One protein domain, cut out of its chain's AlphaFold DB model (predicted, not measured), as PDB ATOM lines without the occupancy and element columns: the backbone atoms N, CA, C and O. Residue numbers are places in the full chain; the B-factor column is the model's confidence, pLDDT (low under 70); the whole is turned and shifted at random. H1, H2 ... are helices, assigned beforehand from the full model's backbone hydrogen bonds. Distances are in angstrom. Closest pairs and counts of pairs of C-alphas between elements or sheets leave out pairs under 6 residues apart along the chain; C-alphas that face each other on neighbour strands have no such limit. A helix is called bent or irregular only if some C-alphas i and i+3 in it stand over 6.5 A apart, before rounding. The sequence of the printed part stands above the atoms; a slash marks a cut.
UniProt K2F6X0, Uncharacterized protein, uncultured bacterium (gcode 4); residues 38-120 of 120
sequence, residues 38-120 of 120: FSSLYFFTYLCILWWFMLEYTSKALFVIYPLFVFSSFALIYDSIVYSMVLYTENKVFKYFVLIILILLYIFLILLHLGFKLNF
ATOM      1  N   PHE A  38      22.474  19.925 100.246       94.94
ATOM      2  CA  PHE A  38      21.596  20.484 101.279       94.94
ATOM      3  C   PHE A  38      20.250  19.764 101.386       94.94
ATOM      4  O   PHE A  38      19.728  19.627 102.489       94.94
ATOM      5  N   SER A  39      19.710  19.252 100.278       92.94
ATOM      6  CA  SER A  39      18.497  18.435 100.285       92.94
ATOM      7  C   SER A  39      18.721  17.128 101.038       92.94
ATOM      8  O   SER A  39      17.862  16.731 101.821       92.94
ATOM      9  N   SER A  40      19.868  16.471 100.840       94.62
ATOM     10  CA  SER A  40      20.201  15.257 101.591       94.62
ATOM     11  C   SER A  40      20.374  15.551 103.081       94.62
ATOM     12  O   SER A  40      19.750  14.879 103.896       94.62
ATOM     13  N   LEU A  41      21.119  16.597 103.453       94.94
ATOM     14  CA  LEU A  41      21.267  17.027 104.849       94.94
ATOM     15  C   LEU A  41      19.920  17.338 105.508       94.94
ATOM     16  O   LEU A  41      19.663  16.891 106.626       94.94
ATOM     17  N   TYR A  42      19.058  18.087 104.818       93.38
ATOM     18  CA  TYR A  42      17.726  18.431 105.305       93.38
ATOM     19  C   TYR A  42      16.881  17.174 105.527       93.38
ATOM     20  O   TYR A  42      16.316  16.989 106.605       93.38
ATOM     21  N   PHE A  43      16.868  16.267 104.548       93.88
ATOM     22  CA  PHE A  43      16.141  15.005 104.627       93.88
ATOM     23  C   PHE A  43      16.649  14.098 105.757       93.88
ATOM     24  O   PHE A  43      15.848  13.604 106.548       93.88
ATOM     25  N   PHE A  44      17.968  13.924 105.897       93.88
ATOM     26  CA  PHE A  44      18.558  13.144 106.990       93.88
ATOM     27  C   PHE A  44      18.236  13.737 108.360       93.88
ATOM     28  O   PHE A  44      17.871  13.009 109.279       93.88
ATOM     29  N   THR A  45      18.314  15.061 108.496       91.88
ATOM     30  CA  THR A  45      17.989  15.736 109.758       91.88
ATOM     31  C   THR A  45      16.516  15.541 110.116       91.88
ATOM     32  O   THR A  45      16.191  15.269 111.271       91.88
ATOM     33  N   TYR A  46      15.629  15.604 109.122       88.81
ATOM     34  CA  TYR A  46      14.207  15.336 109.305       88.81
ATOM     35  C   TYR A  46      13.933  13.875 109.696       88.81
ATOM     36  O   TYR A  46      13.157  13.623 110.617       88.81
ATOM     37  N   LEU A  47      14.615  12.906 109.072       92.56
ATOM     38  CA  LEU A  47      14.536  11.491 109.455       92.56
ATOM     39  C   LEU A  47      14.968  11.258 110.906       92.56
ATOM     40  O   LEU A  47      14.296  10.524 111.627       92.56
ATOM     41  N   CYS A  48      16.046  11.901 111.360       91.81
ATOM     42  CA  CYS A  48      16.485  11.793 112.751       91.81
ATOM     43  C   CYS A  48      15.428  12.320 113.735       91.81
ATOM     44  O   CYS A  48      15.233  11.722 114.791       91.81
ATOM     45  N   ILE A  49      14.720  13.400 113.383       88.12
ATOM     46  CA  ILE A  49      13.613  13.933 114.193       88.12
ATOM     47  C   ILE A  49      12.456  12.930 114.253       88.12
ATOM     48  O   ILE A  49      11.957  12.651 115.342       88.12
ATOM     49  N   LEU A  50      12.063  12.344 113.116       88.50
ATOM     50  CA  LEU A  50      11.001  11.329 113.065       88.50
ATOM     51  C   LEU A  50      11.339  10.081 113.889       88.50
ATOM     52  O   LEU A  50      10.459   9.508 114.526       88.50
ATOM     53  N   TRP A  51      12.614   9.685 113.918       91.69
ATOM     54  CA  TRP A  51      13.103   8.579 114.746       91.69
ATOM     55  C   TRP A  51      13.328   8.937 116.218       91.69
ATOM     56  O   TRP A  51      13.812   8.098 116.978       91.69
ATOM     57  N   TRP A  52      12.990  10.159 116.640       88.81
ATOM     58  CA  TRP A  52      13.217  10.653 118.002       88.81
ATOM     59  C   TRP A  52      14.701  10.668 118.421       88.81
ATOM     60  O   TRP A  52      15.035  10.730 119.605       88.81
ATOM     61  N   PHE A  53      15.616  10.619 117.450       85.38
ATOM     62  CA  PHE A  53      17.047  10.533 117.692       85.38
ATOM     63  C   PHE A  53      17.612  11.920 118.003       85.38
ATOM     64  O   PHE A  53      17.612  12.811 117.149       85.38
ATOM     65  N   MET A  54      18.116  12.102 119.230       84.31
ATOM     66  CA  MET A  54      18.814  13.322 119.667       84.31
ATOM     67  C   MET A  54      18.047  14.616 119.321       84.31
ATOM     68  O   MET A  54      18.631  15.567 118.804       84.31
ATOM     69  N   LEU A  55      16.736  14.640 119.606       84.69
ATOM     70  CA  LEU A  55      15.792  15.700 119.210       84.69
ATOM     71  C   LEU A  55      16.287  17.127 119.455       84.69
ATOM     72  O   LEU A  55      16.071  18.014 118.632       84.69
ATOM     73  N   GLU A  56      16.951  17.367 120.581       85.25
ATOM     74  CA  GLU A  56      17.410  18.704 120.944       85.25
ATOM     75  C   GLU A  56      18.531  19.214 120.022       85.25
ATOM     76  O   GLU A  56      18.597  20.400 119.703       85.25
ATOM     77  N   TYR A  57      19.395  18.315 119.551       86.94
ATOM     78  CA  TYR A  57      20.476  18.641 118.622       86.94
ATOM     79  C   TYR A  57      19.980  18.660 117.175       86.94
ATOM     80  O   TYR A  57      20.355  19.540 116.402       86.94
ATOM     81  N   THR A  58      19.103  17.725 116.808       87.94
ATOM     82  CA  THR A  58      18.587  17.597 115.439       87.94
ATOM     83  C   THR A  58      17.597  18.702 115.088       87.94
ATOM     84  O   THR A  58      17.644  19.212 113.973       87.94
ATOM     85  N   SER A  59      16.784  19.176 116.036       84.75
ATOM     86  CA  SER A  59      15.934  20.364 115.843       84.75
ATOM     87  C   SER A  59      16.746  21.650 115.638       84.75
ATOM     88  O   SER A  59      16.452  22.424 114.726       84.75
ATOM     89  N   LYS A  60      17.819  21.858 116.420       86.94
ATOM     90  CA  LYS A  60      18.755  22.985 116.236       86.94
ATOM     91  C   LYS A  60      19.466  22.902 114.881       86.94
ATOM     92  O   LYS A  60      19.574  23.911 114.188       86.94
ATOM     93  N   ALA A  61      19.899  21.708 114.474       86.69
ATOM     94  CA  ALA A  61      20.488  21.489 113.155       86.69
ATOM     95  C   ALA A  61      19.483  21.775 112.027       86.69
ATOM     96  O   ALA A  61      19.825  22.467 111.070       86.69
ATOM     97  N   LEU A  62      18.229  21.325 112.160       87.62
ATOM     98  CA  LEU A  62      17.171  21.564 111.173       87.62
ATOM     99  C   LEU A  62      16.928  23.064 110.972       87.62
ATOM    100  O   LEU A  62      16.789  23.508 109.836       87.62
ATOM    101  N   PHE A  63      16.943  23.847 112.054       85.06
ATOM    102  CA  PHE A  63      16.783  25.300 111.991       85.06
ATOM    103  C   PHE A  63      17.867  25.983 111.143       85.06
ATOM    104  O   PHE A  63      17.580  26.940 110.431       85.06
ATOM    105  N   VAL A  64      19.103  25.477 111.178       86.88
ATOM    106  CA  VAL A  64      20.218  26.009 110.376       86.88
ATOM    107  C   VAL A  64      20.192  25.471 108.944       86.88
ATOM    108  O   VAL A  64      20.459  26.206 107.996       86.88
ATOM    109  N   ILE A  65      19.860  24.192 108.766       90.81
ATOM    110  CA  ILE A  65      19.884  23.524 107.459       90.81
ATOM    111  C   ILE A  65      18.713  23.973 106.579       90.81
ATOM    112  O   ILE A  65      18.879  24.104 105.368       90.81
ATOM    113  N   TYR A  66      17.546  24.255 107.163       86.50
ATOM    114  CA  TYR A  66      16.353  24.688 106.433       86.50
ATOM    115  C   TYR A  66      16.587  25.904 105.515       86.50
ATOM    116  O   TYR A  66      16.339  25.777 104.314       86.50
ATOM    117  N   PRO A  67      17.100  27.059 105.990       85.12
ATOM    118  CA  PRO A  67      17.343  28.198 105.108       85.12
ATOM    119  C   PRO A  67      18.370  27.873 104.017       85.12
ATOM    120  O   PRO A  67      18.182  28.288 102.877       85.12
ATOM    121  N   LEU A  68      19.409  27.084 104.318       88.38
ATOM    122  CA  LEU A  68      20.407  26.662 103.325       88.38
ATOM    123  C   LEU A  68      19.791  25.792 102.219       88.38
ATOM    124  O   LEU A  68      20.103  25.974 101.044       88.38
ATOM    125  N   PHE A  69      18.877  24.892 102.583       89.88
ATOM    126  CA  PHE A  69      18.105  24.089 101.635       89.88
ATOM    127  C   PHE A  69      17.169  24.944 100.769       89.88
ATOM    128  O   PHE A  69      17.094  24.756  99.554       89.88
ATOM    129  N   VAL A  70      16.482  25.922 101.363       86.50
ATOM    130  CA  VAL A  70      15.623  26.849 100.612       86.50
ATOM    131  C   VAL A  70      16.457  27.665  99.620       86.50
ATOM    132  O   VAL A  70      16.106  27.752  98.443       86.50
ATOM    133  N   PHE A  71      17.601  28.202 100.051       85.56
ATOM    134  CA  PHE A  71      18.516  28.938  99.177       85.56
ATOM    135  C   PHE A  71      19.048  28.092  98.023       85.56
ATOM    136  O   PHE A  71      19.050  28.554  96.881       85.56
ATOM    137  N   SER A  72      19.482  26.859  98.291       89.88
ATOM    138  CA  SER A  72      20.001  25.979  97.242       89.88
ATOM    139  C   SER A  72      18.917  25.584  96.236       89.88
ATOM    140  O   SER A  72      19.189  25.524  95.038       89.88
ATOM    141  N   SER A  73      17.672  25.416  96.694       87.75
ATOM    142  CA  SER A  73      16.507  25.185  95.831       87.75
ATOM    143  C   SER A  73      16.275  26.362  94.883       87.75
ATOM    144  O   SER A  73      16.161  26.174  93.672       87.75
ATOM    145  N   PHE A  74      16.263  27.591  95.406       85.62
ATOM    146  CA  PHE A  74      16.094  28.790  94.583       85.62
ATOM    147  C   PHE A  74      17.245  29.004  93.602       85.62
ATOM    148  O   PHE A  74      16.995  29.349  92.446       85.62
ATOM    149  N   ALA A  75      18.485  28.773  94.036       84.50
ATOM    150  CA  ALA A  75      19.656  28.861  93.172       84.50
ATOM    151  C   ALA A  75      19.557  27.876  91.996       84.50
ATOM    152  O   ALA A  75      19.766  28.269  90.848       84.50
ATOM    153  N   LEU A  76      19.150  26.630  92.262       89.38
ATOM    154  CA  LEU A  76      18.956  25.621  91.225       89.38
ATOM    155  C   LEU A  76      17.846  26.009  90.241       89.38
ATOM    156  O   LEU A  76      18.051  25.919  89.031       89.38
ATOM    157  N   ILE A  77      16.689  26.462  90.735       84.88
ATOM    158  CA  ILE A  77      15.577  26.898  89.877       84.88
ATOM    159  C   ILE A  77      16.021  28.067  88.995       84.88
ATOM    160  O   ILE A  77      15.796  28.050  87.786       84.88
ATOM    161  N   TYR A  78      16.688  29.061  89.582       82.81
ATOM    162  CA  TYR A  78      17.190  30.212  88.845       82.81
ATOM    163  C   TYR A  78      18.167  29.800  87.742       82.81
ATOM    164  O   TYR A  78      17.963  30.152  86.580       82.81
ATOM    165  N   ASP A  79      19.205  29.034  88.080       84.56
ATOM    166  CA  ASP A  79      20.224  28.647  87.106       84.56
ATOM    167  C   ASP A  79      19.660  27.708  86.037       84.56
ATOM    168  O   ASP A  79      20.052  27.805  84.874       84.56
ATOM    169  N   SER A  80      18.690  26.855  86.386       81.19
ATOM    170  CA  SER A  80      17.995  26.003  85.419       81.19
ATOM    171  C   SER A  80      17.201  26.839  84.420       81.19
ATOM    172  O   SER A  80      17.293  26.603  83.217       81.19
ATOM    173  N   ILE A  81      16.509  27.880  84.886       80.12
ATOM    174  CA  ILE A  81      15.791  28.805  84.010       80.12
ATOM    175  C   ILE A  81      16.762  29.620  83.152       80.12
ATOM    176  O   ILE A  81      16.528  29.772  81.956       80.12
ATOM    177  N   VAL A  82      17.864  30.127  83.716       80.56
ATOM    178  CA  VAL A  82      18.887  30.855  82.945       80.56
ATOM    179  C   VAL A  82      19.470  29.965  81.852       80.56
ATOM    180  O   VAL A  82      19.598  30.420  80.716       80.56
ATOM    181  N   TYR A  83      19.774  28.708  82.169       79.00
ATOM    182  CA  TYR A  83      20.256  27.721  81.209       79.00
ATOM    183  C   TYR A  83      19.225  27.462  80.099       79.00
ATOM    184  O   TYR A  83      19.557  27.581  78.920       79.00
ATOM    185  N   SER A  84      17.957  27.221  80.451       70.31
ATOM    186  CA  SER A  84      16.874  27.066  79.472       70.31
ATOM    187  C   SER A  84      16.700  28.312  78.604       70.31
ATOM    188  O   SER A  84      16.569  28.201  77.392       70.31
ATOM    189  N   MET A  85      16.763  29.515  79.171       71.94
ATOM    190  CA  MET A  85      16.665  30.740  78.379       71.94
ATOM    191  C   MET A  85      17.866  30.930  77.454       71.94
ATOM    192  O   MET A  85      17.706  31.432  76.355       71.94
ATOM    193  N   VAL A  86      19.076  30.539  77.855       71.75
ATOM    194  CA  VAL A  86      20.254  30.607  76.972       71.75
ATOM    195  C   VAL A  86      20.123  29.642  75.799       71.75
ATOM    196  O   VAL A  86      20.524  29.996  74.695       71.75
ATOM    197  N   LEU A  87      19.536  28.465  76.020       66.12
ATOM    198  CA  LEU A  87      19.296  27.486  74.961       66.12
ATOM    199  C   LEU A  87      18.121  27.850  74.044       66.12
ATOM    200  O   LEU A  87      18.184  27.571  72.851       66.12
ATOM    201  N   TYR A  88      17.055  28.452  74.583       61.66
ATOM    202  CA  TYR A  88      15.774  28.582  73.877       61.66
ATOM    203  C   TYR A  88      15.312  30.025  73.630       61.66
ATOM    204  O   TYR A  88      14.305  30.222  72.952       61.66
ATOM    205  N   THR A  89      15.961  31.056  74.185       56.12
ATOM    206  CA  THR A  89      15.433  32.433  74.130       56.12
ATOM    207  C   THR A  89      16.518  33.517  74.064       56.12
ATOM    208  O   THR A  89      17.210  33.822  75.034       56.12
ATOM    209  N   GLU A  90      16.593  34.238  72.942       61.59
ATOM    210  CA  GLU A  90      17.479  35.411  72.810       61.59
ATOM    211  C   GLU A  90      17.020  36.624  73.651       61.59
ATOM    212  O   GLU A  90      17.771  37.585  73.853       61.59
ATOM    213  N   ASN A  91      15.787  36.604  74.172       61.78
ATOM    214  CA  ASN A  91      15.157  37.777  74.768       61.78
ATOM    215  C   ASN A  91      15.593  38.021  76.227       61.78
ATOM    216  O   ASN A  91      15.092  37.411  77.176       61.78
ATOM    217  N   LYS A  92      16.519  38.970  76.411       65.81
ATOM    218  CA  LYS A  92      17.095  39.349  77.713       65.81
ATOM    219  C   LYS A  92      16.067  39.868  78.728       65.81
ATOM    220  O   LYS A  92      16.309  39.741  79.922       65.81
ATOM    221  N   VAL A  93      14.932  40.421  78.291       68.75
ATOM    222  CA  VAL A  93      13.903  40.989  79.188       68.75
ATOM    223  C   VAL A  93      13.236  39.902  80.036       68.75
ATOM    224  O   VAL A  93      13.001  40.094  81.229       68.75
ATOM    225  N   PHE A  94      13.012  38.724  79.452       67.25
ATOM    226  CA  PHE A  94      12.371  37.604  80.139       67.25
ATOM    227  C   PHE A  94      13.241  37.060  81.291       67.25
ATOM    228  O   PHE A  94      12.716  36.674  82.334       67.25
ATOM    229  N   LYS A  95      14.578  37.144  81.161       64.25
ATOM    230  CA  LYS A  95      15.544  36.758  82.212       64.25
ATOM    231  C   LYS A  95      15.352  37.571  83.493       64.25
ATOM    232  O   LYS A  95      15.277  37.002  84.579       64.25
ATOM    233  N   TYR A  96      15.240  38.893  83.364       68.88
ATOM    234  CA  TYR A  96      15.050  39.783  84.513       68.88
ATOM    235  C   TYR A  96      13.674  39.607  85.154       68.88
ATOM    236  O   TYR A  96      13.565  39.638  86.377       68.88
ATOM    237  N   PHE A  97      12.640  39.364  84.347       72.69
ATOM    238  CA  PHE A  97      11.292  39.129  84.857       72.69
ATOM    239  C   PHE A  97      11.225  37.879  85.747       72.69
ATOM    240  O   PHE A  97      10.670  37.927  86.843       72.69
ATOM    241  N   VAL A  98      11.865  36.781  85.333       70.69
ATOM    242  CA  VAL A  98      11.891  35.558  86.147       70.69
ATOM    243  C   VAL A  98      12.736  35.715  87.415       70.69
ATOM    244  O   VAL A  98      12.334  35.228  88.472       70.69
ATOM    245  N   LEU A  99      13.849  36.454  87.358       67.19
ATOM    246  CA  LEU A  99      14.624  36.793  88.558       67.19
ATOM    247  C   LEU A  99      13.760  37.549  89.585       67.19
ATOM    248  O   LEU A  99      13.762  37.200  90.762       67.19
ATOM    249  N   ILE A 100      12.994  38.551  89.138       74.94
ATOM    250  CA  ILE A 100      12.104  39.339  90.006       74.94
ATOM    251  C   ILE A 100      11.053  38.440  90.667       74.94
ATOM    252  O   ILE A 100      10.826  38.558  91.871       74.94
ATOM    253  N   ILE A 101      10.454  37.513  89.912       77.69
ATOM    254  CA  ILE A 101       9.472  36.562  90.453       77.69
ATOM    255  C   ILE A 101      10.103  35.672  91.527       77.69
ATOM    256  O   ILE A 101       9.528  35.524  92.602       77.69
ATOM    257  N   LEU A 102      11.289  35.111  91.275       74.38
ATOM    258  CA  LEU A 102      11.979  34.250  92.240       74.38
ATOM    259  C   LEU A 102      12.350  35.003  93.522       74.38
ATOM    260  O   LEU A 102      12.172  34.468  94.614       74.38
ATOM    261  N   ILE A 103      12.806  36.252  93.402       77.25
ATOM    262  CA  ILE A 103      13.119  37.109  94.553       77.25
ATOM    263  C   ILE A 103      11.856  37.419  95.363       77.25
ATOM    264  O   ILE A 103      11.882  37.314  96.588       77.25
ATOM    265  N   LEU A 104      10.745  37.767  94.707       78.75
ATOM    266  CA  LEU A 104       9.468  38.018  95.386       78.75
ATOM    267  C   LEU A 104       8.976  36.777  96.133       78.75
ATOM    268  O   LEU A 104       8.555  36.878  97.284       78.75
ATOM    269  N   LEU A 105       9.080  35.605  95.506       77.38
ATOM    270  CA  LEU A 105       8.688  34.329  96.100       77.38
ATOM    271  C   LEU A 105       9.580  33.978  97.302       77.38
ATOM    272  O   LEU A 105       9.087  33.521  98.331       77.38
ATOM    273  N   TYR A 106      10.877  34.277  97.215       73.06
ATOM    274  CA  TYR A 106      11.821  34.122  98.319       73.06
ATOM    275  C   TYR A 106      11.501  35.051  99.502       73.06
ATOM    276  O   TYR A 106      11.377  34.582 100.634       73.06
ATOM    277  N   ILE A 107      11.304  36.351  99.251       78.00
ATOM    278  CA  ILE A 107      10.923  37.329 100.284       78.00
ATOM    279  C   ILE A 107       9.614  36.902 100.953       78.00
ATOM    280  O   ILE A 107       9.511  36.940 102.178       78.00
ATOM    281  N   PHE A 108       8.638  36.446 100.169       78.31
ATOM    282  CA  PHE A 108       7.366  35.956 100.683       78.31
ATOM    283  C   PHE A 108       7.536  34.748 101.616       78.31
ATOM    284  O   PHE A 108       6.949  34.735 102.695       78.31
ATOM    285  N   LEU A 109       8.371  33.767 101.259       73.12
ATOM    286  CA  LEU A 109       8.643  32.610 102.118       73.12
ATOM    287  C   LEU A 109       9.365  32.992 103.414       73.12
ATOM    288  O   LEU A 109       9.012  32.478 104.475       73.12
ATOM    289  N   ILE A 110      10.331  33.915 103.359       71.75
ATOM    290  CA  ILE A 110      10.975  34.442 104.571       71.75
ATOM    291  C   ILE A 110       9.953  35.159 105.452       71.75
ATOM    292  O   ILE A 110       9.943  34.946 106.659       71.75
ATOM    293  N   LEU A 111       9.101  36.009 104.867       75.19
ATOM    294  CA  LEU A 111       8.070  36.746 105.598       75.19
ATOM    295  C   LEU A 111       7.050  35.806 106.233       75.19
ATOM    296  O   LEU A 111       6.674  36.023 107.379       75.19
ATOM    297  N   LEU A 112       6.646  34.742 105.536       71.38
ATOM    298  CA  LEU A 112       5.833  33.674 106.112       71.38
ATOM    299  C   LEU A 112       6.549  33.041 107.305       71.38
ATOM    300  O   LEU A 112       5.970  32.937 108.378       71.38
ATOM    301  N   HIS A 113       7.821  32.675 107.155       65.81
ATOM    302  CA  HIS A 113       8.584  32.027 108.219       65.81
ATOM    303  C   HIS A 113       8.806  32.937 109.444       65.81
ATOM    304  O   HIS A 113       8.634  32.499 110.580       65.81
ATOM    305  N   LEU A 114       9.137  34.216 109.233       66.38
ATOM    306  CA  LEU A 114       9.271  35.218 110.297       66.38
ATOM    307  C   LEU A 114       7.916  35.569 110.927       66.38
ATOM    308  O   LEU A 114       7.827  35.697 112.143       66.38
ATOM    309  N   GLY A 115       6.861  35.684 110.119       57.22
ATOM    310  CA  GLY A 115       5.499  35.968 110.571       57.22
ATOM    311  C   GLY A 115       4.905  34.832 111.404       57.22
ATOM    312  O   GLY A 115       4.279  35.089 112.429       57.22
ATOM    313  N   PHE A 116       5.184  33.575 111.048       52.59
ATOM    314  CA  PHE A 116       4.833  32.412 111.871       52.59
ATOM    315  C   PHE A 116       5.560  32.399 113.222       52.59
ATOM    316  O   PHE A 116       5.035  31.845 114.182       52.59
ATOM    317  N   LYS A 117       6.735  33.034 113.321       50.44
ATOM    318  CA  LYS A 117       7.507  33.148 114.567       50.44
ATOM    319  C   LYS A 117       7.061  34.314 115.465       50.44
ATOM    320  O   LYS A 117       7.428  34.332 116.630       50.44
ATOM    321  N   LEU A 118       6.320  35.287 114.928       52.19
ATOM    322  CA  LEU A 118       5.805  36.451 115.669       52.19
ATOM    323  C   LEU A 118       4.391  36.235 116.235       52.19
ATOM    324  O   LEU A 118       3.985  36.969 117.130       52.19
ATOM    325  N   ASN A 119       3.656  35.244 115.722       45.53
ATOM    326  CA  ASN A 119       2.289  34.911 116.139       45.53
ATOM    327  C   ASN A 119       2.201  33.682 117.071       45.53
ATOM    328  O   ASN A 119       1.110  33.137 117.238       45.53
ATOM    329  N   PHE A 120       3.319  33.241 117.660       42.00
ATOM    330  CA  PHE A 120       3.381  32.144 118.633       42.00
ATOM    331  C   PHE A 120       4.168  32.552 119.876       42.00
ATOM    332  O   PHE A 120       5.238  33.180 119.705       42.00
TER     333      PHE A 120
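AT A GLANCE: This is residues 38 to 120 of the 120 residues of an uncharacterized protein of uncultured bacterium (gcode 4) (UniProt K2F6X0). A flat, open zigzag of three helices has the long H2 in the middle; H1 folds back along its first part and H3 folds back from its other end, with residues 111 to 120 sticking out. The printed part has 83 residues with three named helices, H1, H2, H3 in chain order, and no named strand: all helix. It is loose, radius of gyration of the C-alphas 16.9 A, spanning 52 by 30 by 14 A.

HOW THE PARTS SIT: H2, residues 55 to 88, has a kink of 34 degrees near residue 64; it is neither bent nor irregular, but only just: C-alphas 64 and 67 are 6.4 A apart. H1, residues 38 to 50, touches H2, closest C-alphas Phe 38 and Phe 69 at 5.0 A, in a hairpin at a shallow tilt of 32 degrees, opposite ways. H3, residues 92 to 118, touches H2 with residues 95 to 106 alone, closest C-alphas Lys 95 and Val 82 at 6.8 A, in a hairpin at a shallow tilt of 15 degrees, opposite ways. H1 and H3 are apart. Every O i to N i+4 pair is within hydrogen-bond range in H1, 27 of 30 in H2 and 22 of 23 in H3.

IN THESE COORDINATES: H2 measures 47.1 A, H3 39.7 A and H1 18.3 A from first to last C-alpha. C-alpha 38 is at (21.596, 20.484, 101.279) and C-alpha 118 at (5.805, 36.451, 115.669).

THE WHOLE: The C-alphas farthest apart, Met 54 and Glu 90, are 51.8 A apart. The printed part has no cut, and both links are tight. The pLDDT is under 70 at residues 87 to 96, 99 and 113 to 120.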